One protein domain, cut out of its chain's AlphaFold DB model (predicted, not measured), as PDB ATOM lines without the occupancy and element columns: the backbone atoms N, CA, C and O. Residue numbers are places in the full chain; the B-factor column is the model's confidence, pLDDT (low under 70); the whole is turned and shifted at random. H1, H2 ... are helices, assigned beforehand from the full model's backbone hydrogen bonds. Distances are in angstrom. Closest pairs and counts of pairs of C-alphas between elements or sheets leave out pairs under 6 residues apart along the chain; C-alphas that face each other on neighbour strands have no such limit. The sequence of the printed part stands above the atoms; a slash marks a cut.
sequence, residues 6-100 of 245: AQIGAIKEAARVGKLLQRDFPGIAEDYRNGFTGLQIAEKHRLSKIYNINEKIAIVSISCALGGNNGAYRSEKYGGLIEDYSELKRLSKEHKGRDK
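Overview. This is residues 6 to 100 of the 245 residues of an uncharacterized protein of Candidatus Pacearchaeota archaeon RBG_13_36_9 (UniProt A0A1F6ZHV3). H5 runs through the middle of a helical body; H1 crosses it on one side, H3 on another, H4 sits by its first residues, and H2 and H6 meet its last ones. The 95 printed residues hold six named helices, H1 to H6, and no named strand: all helix, compact, radius of gyration of the C-alphas 12.3 A, spans 30 by 27 by 24 A.

Along the chain. Find C-alpha 6 at (-24.213, 28.477, 50.377); from there H1 runs 26.1 A to residue 24. Next come H2, residues 28 to 33, H3, residues 38 to 44, and H4, residues 47 to 50. H5, residues 55 to 67, spans 18.6 A; H6, residues 85 to 95, ends at (-26.942, 55.792, 45.343).

Arrangement. Look first at H5, the hub. H1 touches it at a steep tilt of 58 degrees, closest C-alphas Gly 18 and Ser 61, 4.2 A. H6 only just touches it, with 3 pairs of C-alphas within 8 A, closest Gly 67 and Leu 88, 7.1 A: a helical hairpin. Every O i to N i+4 pair is within hydrogen-bond range in H2, H3, H5 and H6, 14 of 15 in H1; H4 is too short for one.

Size, cuts and confidence. The printed part has no cut; the link from H5 to H6 is long. Residues 99 to 100 are under pLDDT 70.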
ATOM      1  N   ALA A   6     -23.034  27.649  50.132       95.06
ATOM      2  CA  ALA A   6     -24.213  28.477  50.377       95.06
ATOM      3  C   ALA A   6     -24.092  29.871  49.733       95.06
ATOM      4  O   ALA A   6     -25.054  30.381  49.158       95.06
ATOM      5  N   GLN A   7     -22.904  30.485  49.784       93.81
ATOM      6  CA  GLN A   7     -22.647  31.764  49.116       93.81
ATOM      7  C   GLN A   7     -22.691  31.613  47.592       93.81
ATOM      8  O   GLN A   7     -23.278  32.457  46.919       93.81
ATOM      9  N   ILE A   8     -22.121  30.532  47.050       95.62
ATOM     10  CA  ILE A   8     -22.186  30.229  45.615       95.62
ATOM     11  C   ILE A   8     -23.643  30.038  45.178       95.62
ATOM     12  O   ILE A   8     -24.049  30.588  44.154       95.62
ATOM     13  N   GLY A   9     -24.440  29.310  45.965       96.12
ATOM     14  CA  GLY A   9     -25.871  29.121  45.730       96.12
ATOM     15  C   GLY A   9     -26.632  30.445  45.689       96.12
ATOM     16  O   GLY A   9     -27.352  30.703  44.730       96.12
ATOM     17  N   ALA A  10     -26.398  31.331  46.660       96.06
ATOM     18  CA  ALA A  10     -27.026  32.652  46.692       96.06
ATOM     19  C   ALA A  10     -26.636  33.534  45.492       96.06
ATOM     20  O   ALA A  10     -27.484  34.245  44.958       96.06
ATOM     21  N   ILE A  11     -25.376  33.478  45.042       95.50
ATOM     22  CA  ILE A  11     -24.909  34.225  43.860       95.50
ATOM     23  C   ILE A  11     -25.590  33.709  42.590       95.50
ATOM     24  O   ILE A  11     -26.063  34.504  41.779       95.50
ATOM     25  N   LYS A  12     -25.667  32.384  42.421       97.25
ATOM     26  CA  LYS A  12     -26.361  31.763  41.285       97.25
ATOM     27  C   LYS A  12     -27.840  32.123  41.271       97.25
ATOM     28  O   LYS A  12     -28.363  32.474  40.218       97.25
ATOM     29  N   GLU A  13     -28.485  32.066  42.431       97.62
ATOM     30  CA  GLU A  13     -29.901  32.385  42.560       97.62
ATOM     31  C   GLU A  13     -30.175  33.859  42.251       97.62
ATOM     32  O   GLU A  13     -31.085  34.163  41.484       97.62
ATOM     33  N   ALA A  14     -29.331  34.773  42.738       97.94
ATOM     34  CA  ALA A  14     -29.448  36.187  42.407       97.94
ATOM     35  C   ALA A  14     -29.244  36.458  40.906       97.94
ATOM     36  O   ALA A  14     -29.975  37.246  40.314       97.94
ATOM     37  N   ALA A  15     -28.289  35.776  40.264       98.00
ATOM     38  CA  ALA A  15     -28.092  35.885  38.821       98.00
ATOM     39  C   ALA A  15     -29.299  35.342  38.036       98.00
ATOM     40  O   ALA A  15     -29.720  35.962  37.060       98.00
ATOM     41  N   ARG A  16     -29.884  34.218  38.468       97.88
ATOM     42  CA  ARG A  16     -31.084  33.628  37.859       97.88
ATOM     43  C   ARG A  16     -32.283  34.570  37.969       97.88
ATOM     44  O   ARG A  16     -32.922  34.859  36.961       97.88
ATOM     45  N   VAL A  17     -32.565  35.072  39.172       98.38
ATOM     46  CA  VAL A  17     -33.664  36.019  39.409       98.38
ATOM     47  C   VAL A  17     -33.409  37.334  38.680       98.38
ATOM     48  O   VAL A  17     -34.323  37.850  38.055       98.38
ATOM     49  N   GLY A  18     -32.173  37.839  38.661       98.25
ATOM     50  CA  GLY A  18     -31.812  39.044  37.912       98.25
ATOM     51  C   GLY A  18     -32.200  38.964  36.436       98.25
ATOM     52  O   GLY A  18     -32.789  39.904  35.913       98.25
ATOM     53  N   LYS A  19     -31.986  37.811  35.788       98.31
ATOM     54  CA  LYS A  19     -32.427  37.582  34.405       98.31
ATOM     55  C   LYS A  19     -33.953  37.590  34.272       98.31
ATOM     56  O   LYS A  19     -34.483  38.166  33.327       98.31
ATOM     57  N   LEU A  20     -34.667  36.977  35.221       98.31
ATOM     58  CA  LEU A  20     -36.135  37.003  35.243       98.31
ATOM     59  C   LEU A  20     -36.675  38.427  35.414       98.31
ATOM     60  O   LEU A  20     -37.614  38.797  34.717       98.31
ATOM     61  N   LEU A  21     -36.039  39.253  36.250       98.44
ATOM     62  CA  LEU A  21     -36.426  40.652  36.440       98.44
ATOM     63  C   LEU A  21     -36.332  41.473  35.148       98.44
ATOM     64  O   LEU A  21     -37.159  42.355  34.951       98.44
ATOM     65  N   GLN A  22     -35.382  41.183  34.252       98.50
ATOM     66  CA  GLN A  22     -35.294  41.885  32.962       98.50
ATOM     67  C   GLN A  22     -36.536  41.668  32.096       98.50
ATOM     68  O   GLN A  22     -36.952  42.573  31.379       98.50
ATOM     69  N   ARG A  23     -37.131  40.473  32.185       98.00
ATOM     70  CA  ARG A  23     -38.353  40.108  31.464       98.00
ATOM     71  C   ARG A  23     -39.603  40.602  32.187       98.00
ATOM     72  O   ARG A  23     -40.476  41.187  31.561       98.00
ATOM     73  N   ASP A  24     -39.689  40.334  33.486       98.38
ATOM     74  CA  ASP A  24     -40.912  40.531  34.266       98.38
ATOM     75  C   ASP A  24     -41.083  41.999  34.704       98.38
ATOM     76  O   ASP A  24     -42.207  42.478  34.841       98.38
ATOM     77  N   PHE A  25     -39.976  42.731  34.899       97.88
ATOM     78  CA  PHE A  25     -39.955  44.105  35.413       97.88
ATOM     79  C   PHE A  25     -38.905  44.989  34.706       97.88
ATOM     80  O   PHE A  25     -38.026  45.546  35.368       97.88
ATOM     81  N   PRO A  26     -38.977  45.204  33.379       97.75
ATOM     82  CA  PRO A  26     -37.992  46.035  32.670       97.75
ATOM     83  C   PRO A  26     -37.925  47.485  33.196       97.75
ATOM     84  O   PRO A  26     -36.878  48.128  33.127       97.75
ATOM     85  N   GLY A  27     -39.011  47.984  33.803       98.00
ATOM     86  CA  GLY A  27     -39.093  49.323  34.399       98.00
ATOM     87  C   GLY A  27     -38.167  49.576  35.598       98.00
ATOM     88  O   GLY A  27     -37.988  50.731  35.978       98.00
ATOM     89  N   ILE A  28     -37.522  48.552  36.176       98.38
ATOM     90  CA  ILE A  28     -36.581  48.754  37.296       98.38
ATOM     91  C   ILE A  28     -35.365  49.605  36.914       98.38
ATOM     92  O   ILE A  28     -34.777  50.247  37.782       98.38
ATOM     93  N   ALA A  29     -34.980  49.621  35.632       98.44
ATOM     94  CA  ALA A  29     -33.911  50.494  35.156       98.44
ATOM     95  C   ALA A  29     -34.307  51.964  35.279       98.44
ATOM     96  O   ALA A  29     -33.508  52.782  35.729       98.44
ATOM     97  N   GLU A  30     -35.559  52.277  34.954       98.44
ATOM     98  CA  GLU A  30     -36.089  53.627  35.070       98.44
ATOM     99  C   GLU A  30     -36.282  54.031  36.531       98.44
ATOM    100  O   GLU A  30     -35.907  55.132  36.923       98.44
ATOM    101  N   ASP A  31     -36.746  53.119  37.387       98.06
ATOM    102  CA  ASP A  31     -36.775  53.361  38.833       98.06
ATOM    103  C   ASP A  31     -35.374  53.707  39.368       98.06
ATOM    104  O   ASP A  31     -35.207  54.667  40.125       98.06
ATOM    105  N   TYR A  32     -34.349  52.972  38.928       97.56
ATOM    106  CA  TYR A  32     -32.968  53.232  39.327       97.56
ATOM    107  C   TYR A  32     -32.461  54.585  38.808       97.56
ATOM    108  O   TYR A  32     -31.840  55.330  39.564       97.56
ATOM    109  N   ARG A  33     -32.761  54.955  37.556       97.75
ATOM    110  CA  ARG A  33     -32.441  56.291  37.010       97.75
ATOM    111  C   ARG A  33     -33.123  57.414  37.787       97.75
ATOM    112  O   ARG A  33     -32.502  58.445  38.035       97.75
ATOM    113  N   ASN A  34     -34.348  57.180  38.251       96.75
ATOM    114  CA  ASN A  34     -35.124  58.115  39.070       96.75
ATOM    115  C   ASN A  34     -34.674  58.181  40.537       96.75
ATOM    116  O   ASN A  34     -35.303  58.846  41.361       96.75
ATOM    117  N   GLY A  35     -33.562  57.532  40.884       94.25
ATOM    118  CA  GLY A  35     -32.960  57.653  42.200       94.25
ATOM    119  C   GLY A  35     -33.424  56.610  43.211       94.25
ATOM    120  O   GLY A  35     -33.028  56.723  44.376       94.25
ATOM    121  N   PHE A  36     -34.244  55.630  42.807       95.06
ATOM    122  CA  PHE A  36     -34.629  54.534  43.692       95.06
ATOM    123  C   PHE A  36     -33.445  53.598  43.896       95.06
ATOM    124  O   PHE A  36     -32.777  53.154  42.959       95.06
ATOM    125  N   THR A  37     -33.193  53.256  45.149       94.88
ATOM    126  CA  THR A  37     -32.123  52.331  45.492       94.88
ATOM    127  C   THR A  37     -32.545  50.880  45.293       94.88
ATOM    128  O   THR A  37     -33.727  50.570  45.165       94.88
ATOM    129  N   GLY A  38     -31.585  49.947  45.296       94.50
ATOM    130  CA  GLY A  38     -31.903  48.522  45.139       94.50
ATOM    131  C   GLY A  38     -32.866  48.004  46.215       94.50
ATOM    132  O   GLY A  38     -33.702  47.156  45.925       94.50
ATOM    133  N   LEU A  39     -32.797  48.550  47.434       93.81
ATOM    134  CA  LEU A  39     -33.747  48.240  48.501       93.81
ATOM    135  C   LEU A  39     -35.151  48.764  48.169       93.81
ATOM    136  O   LEU A  39     -36.107  47.996  48.181       93.81
ATOM    137  N   GLN A  40     -35.263  50.042  47.800       93.94
ATOM    138  CA  GLN A  40     -36.555  50.660  47.485       93.94
ATOM    139  C   GLN A  40     -37.228  50.005  46.273       93.94
ATOM    140  O   GLN A  40     -38.440  49.815  46.272       93.94
ATOM    141  N   ILE A  41     -36.452  49.617  45.257       97.06
ATOM    142  CA  ILE A  41     -36.951  48.857  44.101       97.06
ATOM    143  C   ILE A  41     -37.446  47.476  44.554       97.06
ATOM    144  O   ILE A  41     -38.538  47.059  44.162       97.06
ATOM    145  N   ALA A  42     -36.690  46.774  45.406       96.94
ATOM    146  CA  ALA A  42     -37.094  45.462  45.912       96.94
ATOM    147  C   ALA A  42     -38.407  45.523  46.711       96.94
ATOM    148  O   ALA A  42     -39.261  44.647  46.548       96.94
ATOM    149  N   GLU A  43     -38.585  46.561  47.533       95.56
ATOM    150  CA  GLU A  43     -39.809  46.818  48.299       95.56
ATOM    151  C   GLU A  43     -40.983  47.205  47.392       95.56
ATOM    152  O   GLU A  43     -42.052  46.593  47.479       95.56
ATOM    153  N   LYS A  44     -40.772  48.168  46.478       97.06
ATOM    154  CA  LYS A  44     -41.781  48.664  45.525       97.06
ATOM    155  C   LYS A  44     -42.400  47.525  44.717       97.06
ATOM    156  O   LYS A  44     -43.621  47.451  44.602       97.06
ATOM    157  N   HIS A  45     -41.567  46.611  44.219       97.50
ATOM    158  CA  HIS A  45     -42.000  45.466  43.408       97.50
ATOM    159  C   HIS A  45     -42.237  44.188  44.226       97.50
ATOM    160  O   HIS A  45     -42.539  43.143  43.661       97.50
ATOM    161  N   ARG A  46     -42.118  44.241  45.563       97.56
ATOM    162  CA  ARG A  46     -42.331  43.107  46.489       97.56
ATOM    163  C   ARG A  46     -41.570  41.834  46.087       97.56
ATOM    164  O   ARG A  46     -42.080  40.719  46.238       97.56
ATOM    165  N   LEU A  47     -40.336  41.988  45.602       97.56
ATOM    166  CA  LEU A  47     -39.582  40.917  44.936       97.56
ATOM    167  C   LEU A  47     -39.356  39.690  45.826       97.56
ATOM    168  O   LEU A  47     -39.481  38.561  45.356       97.56
ATOM    169  N   SER A  48     -39.098  39.903  47.119       97.25
ATOM    170  CA  SER A  48     -38.926  38.823  48.098       97.25
ATOM    171  C   SER A  48     -40.139  37.888  48.155       97.25
ATOM    172  O   SER A  48     -39.979  36.679  48.281       97.25
ATOM    173  N   LYS A  49     -41.355  38.437  48.012       97.50
ATOM    174  CA  LYS A  49     -42.602  37.663  48.026       97.50
ATOM    175  C   LYS A  49     -42.861  36.982  46.684       97.50
ATOM    176  O   LYS A  49     -43.244  35.820  46.676       97.50
ATOM    177  N   ILE A  50     -42.646  37.690  45.573       98.12
ATOM    178  CA  ILE A  50     -42.919  37.173  44.220       98.12
ATOM    179  C   ILE A  50     -42.002  35.995  43.883       98.12
ATOM    180  O   ILE A  50     -42.470  34.974  43.389       98.12
ATOM    181  N   TYR A  51     -40.710  36.117  44.185       97.44
ATOM    182  CA  TYR A  51     -39.719  35.092  43.854       97.44
ATOM    183  C   TYR A  51     -39.387  34.157  45.025       97.44
ATOM    184  O   TYR A  51     -38.550  33.275  44.861       97.44
ATOM    185  N   ASN A  52     -40.031  34.325  46.188       97.62
ATOM    186  CA  ASN A  52     -39.752  33.576  47.421       97.62
ATOM    187  C   ASN A  52     -38.254  33.575  47.794       97.62
ATOM    188  O   ASN A  52     -37.639  32.538  48.045       97.62
ATOM    189  N   ILE A  53     -37.656  34.765  47.801       97.81
ATOM    190  CA  ILE A  53     -36.235  34.981  48.090       97.81
ATOM    191  C   ILE A  53     -36.066  35.919  49.277       97.81
ATOM    192  O   ILE A  53     -36.927  36.743  49.577       97.81
ATOM    193  N   ASN A  54     -34.918  35.832  49.948       96.88
ATOM    194  CA  ASN A  54     -34.590  36.817  50.969       96.88
ATOM    195  C   ASN A  54     -34.268  38.185  50.337       96.88
ATOM    196  O   ASN A  54     -33.815  38.286  49.197       96.88
ATOM    197  N   GLU A  55     -34.447  39.238  51.128       95.75
ATOM    198  CA  GLU A  55     -34.258  40.631  50.713       95.75
ATOM    199  C   GLU A  55     -32.855  40.917  50.154       95.75
ATOM    200  O   GLU A  55     -32.698  41.643  49.175       95.75
ATOM    201  N   LYS A  56     -31.813  40.292  50.717       95.50
ATOM    202  CA  LYS A  56     -30.442  40.463  50.216       95.50
ATOM    203  C   LYS A  56     -30.289  39.899  48.806       95.50
ATOM    204  O   LYS A  56     -29.666  40.547  47.970       95.50
ATOM    205  N   ILE A  57     -30.857  38.722  48.535       97.56
ATOM    206  CA  ILE A  57     -30.866  38.131  47.192       97.56
ATOM    207  C   ILE A  57     -31.665  39.026  46.246       97.56
ATOM    208  O   ILE A  57     -31.196  39.259  45.137       97.56
ATOM    209  N   ALA A  58     -32.791  39.608  46.673       97.81
ATOM    210  CA  ALA A  58     -33.562  40.542  45.844       97.81
ATOM    211  C   ALA A  58     -32.737  41.776  45.422       97.81
ATOM    212  O   ALA A  58     -32.674  42.098  44.236       97.81
ATOM    213  N   ILE A  59     -32.023  42.414  46.357       96.56
ATOM    214  CA  ILE A  59     -31.161  43.579  46.072       96.56
ATOM    215  C   ILE A  59     -30.018  43.216  45.110       96.56
ATOM    216  O   ILE A  59     -29.710  43.964  44.175       96.56
ATOM    217  N   VAL A  60     -29.378  42.060  45.319       97.00
ATOM    218  CA  VAL A  60     -28.313  41.581  44.419       97.00
ATOM    219  C   VAL A  60     -28.889  41.241  43.043       97.00
ATOM    220  O   VAL A  60     -28.273  41.585  42.040       97.00
ATOM    221  N   SER A  61     -30.089  40.660  42.980       98.19
ATOM    222  CA  SER A  61     -30.782  40.344  41.724       98.19
ATOM    223  C   SER A  61     -31.066  41.599  40.904       98.19
ATOM    224  O   SER A  61     -30.837  41.591  39.701       98.19
ATOM    225  N   ILE A  62     -31.480  42.700  41.543       98.19
ATOM    226  CA  ILE A  62     -31.632  44.006  40.877       98.19
ATOM    227  C   ILE A  62     -30.289  44.478  40.316       98.19
ATOM    228  O   ILE A  62     -30.220  44.907  39.170       98.19
ATOM    229  N   SER A  63     -29.201  44.351  41.080       97.38
ATOM    230  CA  SER A  63     -27.866  44.733  40.598       97.38
ATOM    231  C   SER A  63     -27.441  43.909  39.373       97.38
ATOM    232  O   SER A  63     -26.907  44.471  38.416       97.38
ATOM    233  N   CYS A  64     -27.720  42.600  39.377       97.94
ATOM    234  CA  CYS A  64     -27.500  41.720  38.229       97.94
ATOM    235  C   CYS A  64     -28.407  42.075  37.042       97.94
ATOM    236  O   CYS A  64     -27.945  42.066  35.909       97.94
ATOM    237  N   ALA A  65     -29.669  42.437  37.270       98.38
ATOM    238  CA  ALA A  65     -30.583  42.845  36.204       98.38
ATOM    239  C   ALA A  65     -30.144  44.161  35.537       98.38
ATOM    240  O   ALA A  65     -30.178  44.278  34.312       98.38
ATOM    241  N   LEU A  66     -29.691  45.137  36.332       98.31
ATOM    242  CA  LEU A  66     -29.245  46.446  35.847       98.31
ATOM    243  C   LEU A  66     -27.917  46.366  35.085       98.31
ATOM    244  O   LEU A  66     -27.813  46.946  34.011       98.31
ATOM    245  N   GLY A  67     -26.920  45.657  35.627       97.94
ATOM    246  CA  GLY A  67     -25.563  45.595  35.062       97.94
ATOM    247  C   GLY A  67     -25.230  44.341  34.253       97.94
ATOM    248  O   GLY A  67     -24.142  44.257  33.687       97.94
ATOM    249  N   GLY A  68     -26.137  43.369  34.209       97.94
ATOM    250  CA  GLY A  68     -25.911  42.063  33.605       97.94
ATOM    251  C   GLY A  68     -25.137  41.106  34.513       97.94
ATOM    252  O   GLY A  68     -24.764  41.411  35.652       97.94
ATOM    253  N   ASN A  69     -24.871  39.914  33.985       97.12
ATOM    254  CA  ASN A  69     -24.068  38.890  34.640       97.12
ATOM    255  C   ASN A  69     -23.044  38.305  33.666       97.12
ATOM    256  O   ASN A  69     -23.386  37.872  32.569       97.12
ATOM    257  N   ASN A  70     -21.790  38.205  34.104       96.25
ATOM    258  CA  ASN A  70     -20.677  37.711  33.286       96.25
ATOM    259  C   ASN A  70     -20.496  36.183  33.331       96.25
ATOM    260  O   ASN A  70     -19.497  35.672  32.830       96.25
ATOM    261  N   GLY A  71     -21.434  35.450  33.941       94.12
ATOM    262  CA  GLY A  71     -21.381  33.990  34.055       94.12
ATOM    263  C   GLY A  71     -20.510  33.467  35.203       94.12
ATOM    264  O   GLY A  71     -19.983  32.353  35.149       94.12
ATOM    265  N   ALA A  72     -20.340  34.255  36.271       87.88
ATOM    266  CA  ALA A  72     -19.585  33.827  37.448       87.88
ATOM    267  C   ALA A  72     -20.165  32.528  38.041       87.88
ATOM    268  O   ALA A  72     -21.380  32.339  38.092       87.88
ATOM    269  N   TYR A  73     -19.304  31.619  38.502       92.00
ATOM    270  CA  TYR A  73     -19.708  30.336  39.096       92.00
ATOM    271  C   TYR A  73     -20.600  29.453  38.199       92.00
ATOM    272  O   TYR A  73     -21.432  28.710  38.716       92.00
ATOM    273  N   ARG A  74     -20.414  29.484  36.869       93.50
ATOM    274  CA  ARG A  74     -21.233  28.734  35.889       93.50
ATOM    275  C   ARG A  74     -22.703  29.176  35.849       93.50
ATOM    276  O   ARG A  74     -23.583  28.371  35.565       93.50
ATOM    277  N   SER A  75     -22.976  30.430  36.197       93.38
ATOM    278  CA  SER A  75     -24.282  31.041  35.939       93.38
ATOM    279  C   SER A  75     -24.401  31.449  34.468       93.38
ATOM    280  O   SER A  75     -23.402  31.556  33.757       93.38
ATOM    281  N   GLU A  76     -25.625  31.665  34.001       94.44
ATOM    282  CA  GLU A  76     -25.878  32.106  32.633       94.44
ATOM    283  C   GLU A  76     -25.407  33.555  32.413       94.44
ATOM    284  O   GLU A  76     -25.629  34.418  33.267       94.44
ATOM    285  N   LYS A  77     -24.764  33.830  31.271       97.94
ATOM    286  CA  LYS A  77     -24.294  35.170  30.896       97.94
ATOM    287  C   LYS A  77     -25.413  35.967  30.219       97.94
ATOM    288  O   LYS A  77     -26.056  35.451  29.311       97.94
ATOM    289  N   TYR A  78     -25.606  37.222  30.619       98.19
ATOM    290  CA  TYR A  78     -26.576  38.136  30.000       98.19
ATOM    291  C   TYR A  78     -26.168  39.607  30.197       98.19
ATOM    292  O   TYR A  78     -25.451  39.931  31.148       98.19
ATOM    293  N   GLY A  79     -26.583  40.484  29.273       98.12
ATOM    294  CA  GLY A  79     -26.355  41.938  29.343       98.12
ATOM    295  C   GLY A  79     -27.251  42.622  30.380       98.12
ATOM    296  O   GLY A  79     -28.173  41.998  30.885       98.12
ATOM    297  N   GLY A  80     -26.973  43.874  30.740       98.19
ATOM    298  CA  GLY A  80     -27.775  44.635  31.706       98.19
ATOM    299  C   GLY A  80     -28.913  45.429  31.065       98.19
ATOM    300  O   GLY A  80     -28.861  45.722  29.877       98.19
ATOM    301  N   LEU A  81     -29.914  45.827  31.858       98.31
ATOM    302  CA  LEU A  81     -30.938  46.797  31.430       98.31
ATOM    303  C   LEU A  81     -30.372  48.221  31.251       98.31
ATOM    304  O   LEU A  81     -31.011  49.069  30.630       98.31
ATOM    305  N   ILE A  82     -29.199  48.502  31.828       98.12
ATOM    306  CA  ILE A  82     -28.432  49.730  31.606       98.12
ATOM    307  C   ILE A  82     -27.156  49.337  30.859       98.12
ATOM    308  O   ILE A  82     -26.200  48.848  31.461       98.12
ATOM    309  N   GLU A  83     -27.168  49.513  29.537       97.38
ATOM    310  CA  GLU A  83     -26.070  49.091  28.658       97.38
ATOM    311  C   GLU A  83     -24.818  49.966  28.809       97.38
ATOM    312  O   GLU A  83     -23.696  49.450  28.776       97.38
ATOM    313  N   ASP A  84     -24.982  51.278  29.025       97.81
ATOM    314  CA  ASP A  84     -23.849  52.172  29.262       97.81
ATOM    315  C   ASP A  84     -23.267  51.964  30.668       97.81
ATOM    316  O   ASP A  84     -23.809  52.380  31.698       97.81
ATOM    317  N   TYR A  85     -22.083  51.357  30.706       96.19
ATOM    318  CA  TYR A  85     -21.325  51.145  31.934       96.19
ATOM    319  C   TYR A  85     -21.001  52.453  32.675       96.19
ATOM    320  O   TYR A  85     -20.945  52.469  33.910       96.19
ATOM    321  N   SER A  86     -20.778  53.552  31.949       96.19
ATOM    322  CA  SER A  86     -20.461  54.852  32.546       96.19
ATOM    323  C   SER A  86     -21.673  55.433  33.273       96.19
ATOM    324  O   SER A  86     -21.534  55.888  34.416       96.19
ATOM    325  N   GLU A  87     -22.860  55.338  32.667       97.69
ATOM    326  CA  GLU A  87     -24.147  55.665  33.287       97.69
ATOM    327  C   GLU A  87     -24.372  54.845  34.564       97.69
ATOM    328  O   GLU A  87     -24.540  55.419  35.645       97.69
ATOM    329  N   LEU A  88     -24.298  53.512  34.476       97.50
ATOM    330  CA  LEU A  88     -24.519  52.631  35.625       97.50
ATOM    331  C   LEU A  88     -23.550  52.945  36.773       97.50
ATOM    332  O   LEU A  88     -23.945  53.008  37.940       97.50
ATOM    333  N   LYS A  89     -22.270  53.179  36.457       95.81
ATOM    334  CA  LYS A  89     -21.245  53.524  37.449       95.81
ATOM    335  C   LYS A  89     -21.533  54.863  38.129       95.81
ATOM    336  O   LYS A  89     -21.319  54.974  39.342       95.81
ATOM    337  N   ARG A  90     -22.015  55.862  37.381       96.19
ATOM    338  CA  ARG A  90     -22.434  57.166  37.919       96.19
ATOM    339  C   ARG A  90     -23.635  57.010  38.856       96.19
ATOM    340  O   ARG A  90     -23.521  57.399  40.017       96.19
ATOM    341  N   LEU A  91     -24.713  56.362  38.406       95.31
ATOM    342  CA  LEU A  91     -25.924  56.118  39.208       95.31
ATOM    343  C   LEU A  91     -25.606  55.341  40.493       95.31
ATOM    344  O   LEU A  91     -25.997  55.723  41.595       95.31
ATOM    345  N   SER A  92     -24.780  54.298  40.385       93.75
ATOM    346  CA  SER A  92     -24.357  53.508  41.544       93.75
ATOM    347  C   SER A  92     -23.576  54.344  42.567       93.75
ATOM    348  O   SER A  92     -23.696  54.130  43.775       93.75
ATOM    349  N   LYS A  93     -22.793  55.335  42.118       90.56
ATOM    350  CA  LYS A  93     -22.106  56.282  43.009       90.56
ATOM    351  C   LYS A  93     -23.087  57.252  43.673       90.56
ATOM    352  O   LYS A  93     -22.939  57.506  44.863       90.56
ATOM    353  N   GLU A  94     -24.077  57.749  42.941       91.00
ATOM    354  CA  GLU A  94     -25.129  58.624  43.479       91.00
ATOM    355  C   GLU A  94     -25.973  57.911  44.545       91.00
ATOM    356  O   GLU A  94     -26.349  58.509  45.555       91.00
ATOM    357  N   HIS A  95     -26.197  56.606  44.380       89.06
ATOM    358  CA  HIS A  95     -26.942  55.792  45.343       89.06
ATOM    359  C   HIS A  95     -26.108  55.383  46.563       89.06
ATOM    360  O   HIS A  95     -26.666  55.223  47.653       89.06
ATOM    361  N   LYS A  96     -24.773  55.287  46.431       82.19
ATOM    362  CA  LYS A  96     -23.817  55.063  47.537       82.19
ATOM    363  C   LYS A  96     -23.772  56.268  48.487       82.19
ATOM    364  O   LYS A  96     -22.795  57.000  48.571       82.19
ATOM    365  N   GLY A  97     -24.840  56.443  49.254       70.00
ATOM    366  CA  GLY A  97     -25.020  57.538  50.203       70.00
ATOM    367  C   GLY A  97     -26.484  57.761  50.566       70.00
ATOM    368  O   GLY A  97     -26.767  58.048  51.725       70.00
ATOM    369  N   ARG A  98     -27.403  57.543  49.614       71.44
ATOM    370  CA  ARG A  98     -28.853  57.722  49.808       71.44
ATOM    371  C   ARG A  98     -29.495  56.612  50.641       71.44
ATOM    372  O   ARG A  98     -30.359  56.892  51.459       71.44
ATOM    373  N   ASP A  99     -29.001  55.382  50.511       63.09
ATOM    374  CA  ASP A  99     -29.521  54.209  51.238       63.09
ATOM    375  C   ASP A  99     -29.305  54.232  52.748       63.09
ATOM    376  O   ASP A  99     -29.907  53.463  53.501       63.09
ATOM    377  N   LYS A 100     -28.388  55.071  53.227       68.81
ATOM    378  CA  LYS A 100     -28.103  55.112  54.652       68.81
ATOM    379  C   LYS A 100     -28.980  56.186  55.255       68.81
ATOM    380  O   LYS A 100     -28.580  57.346  55.323       68.81
TER     381      LYS A 100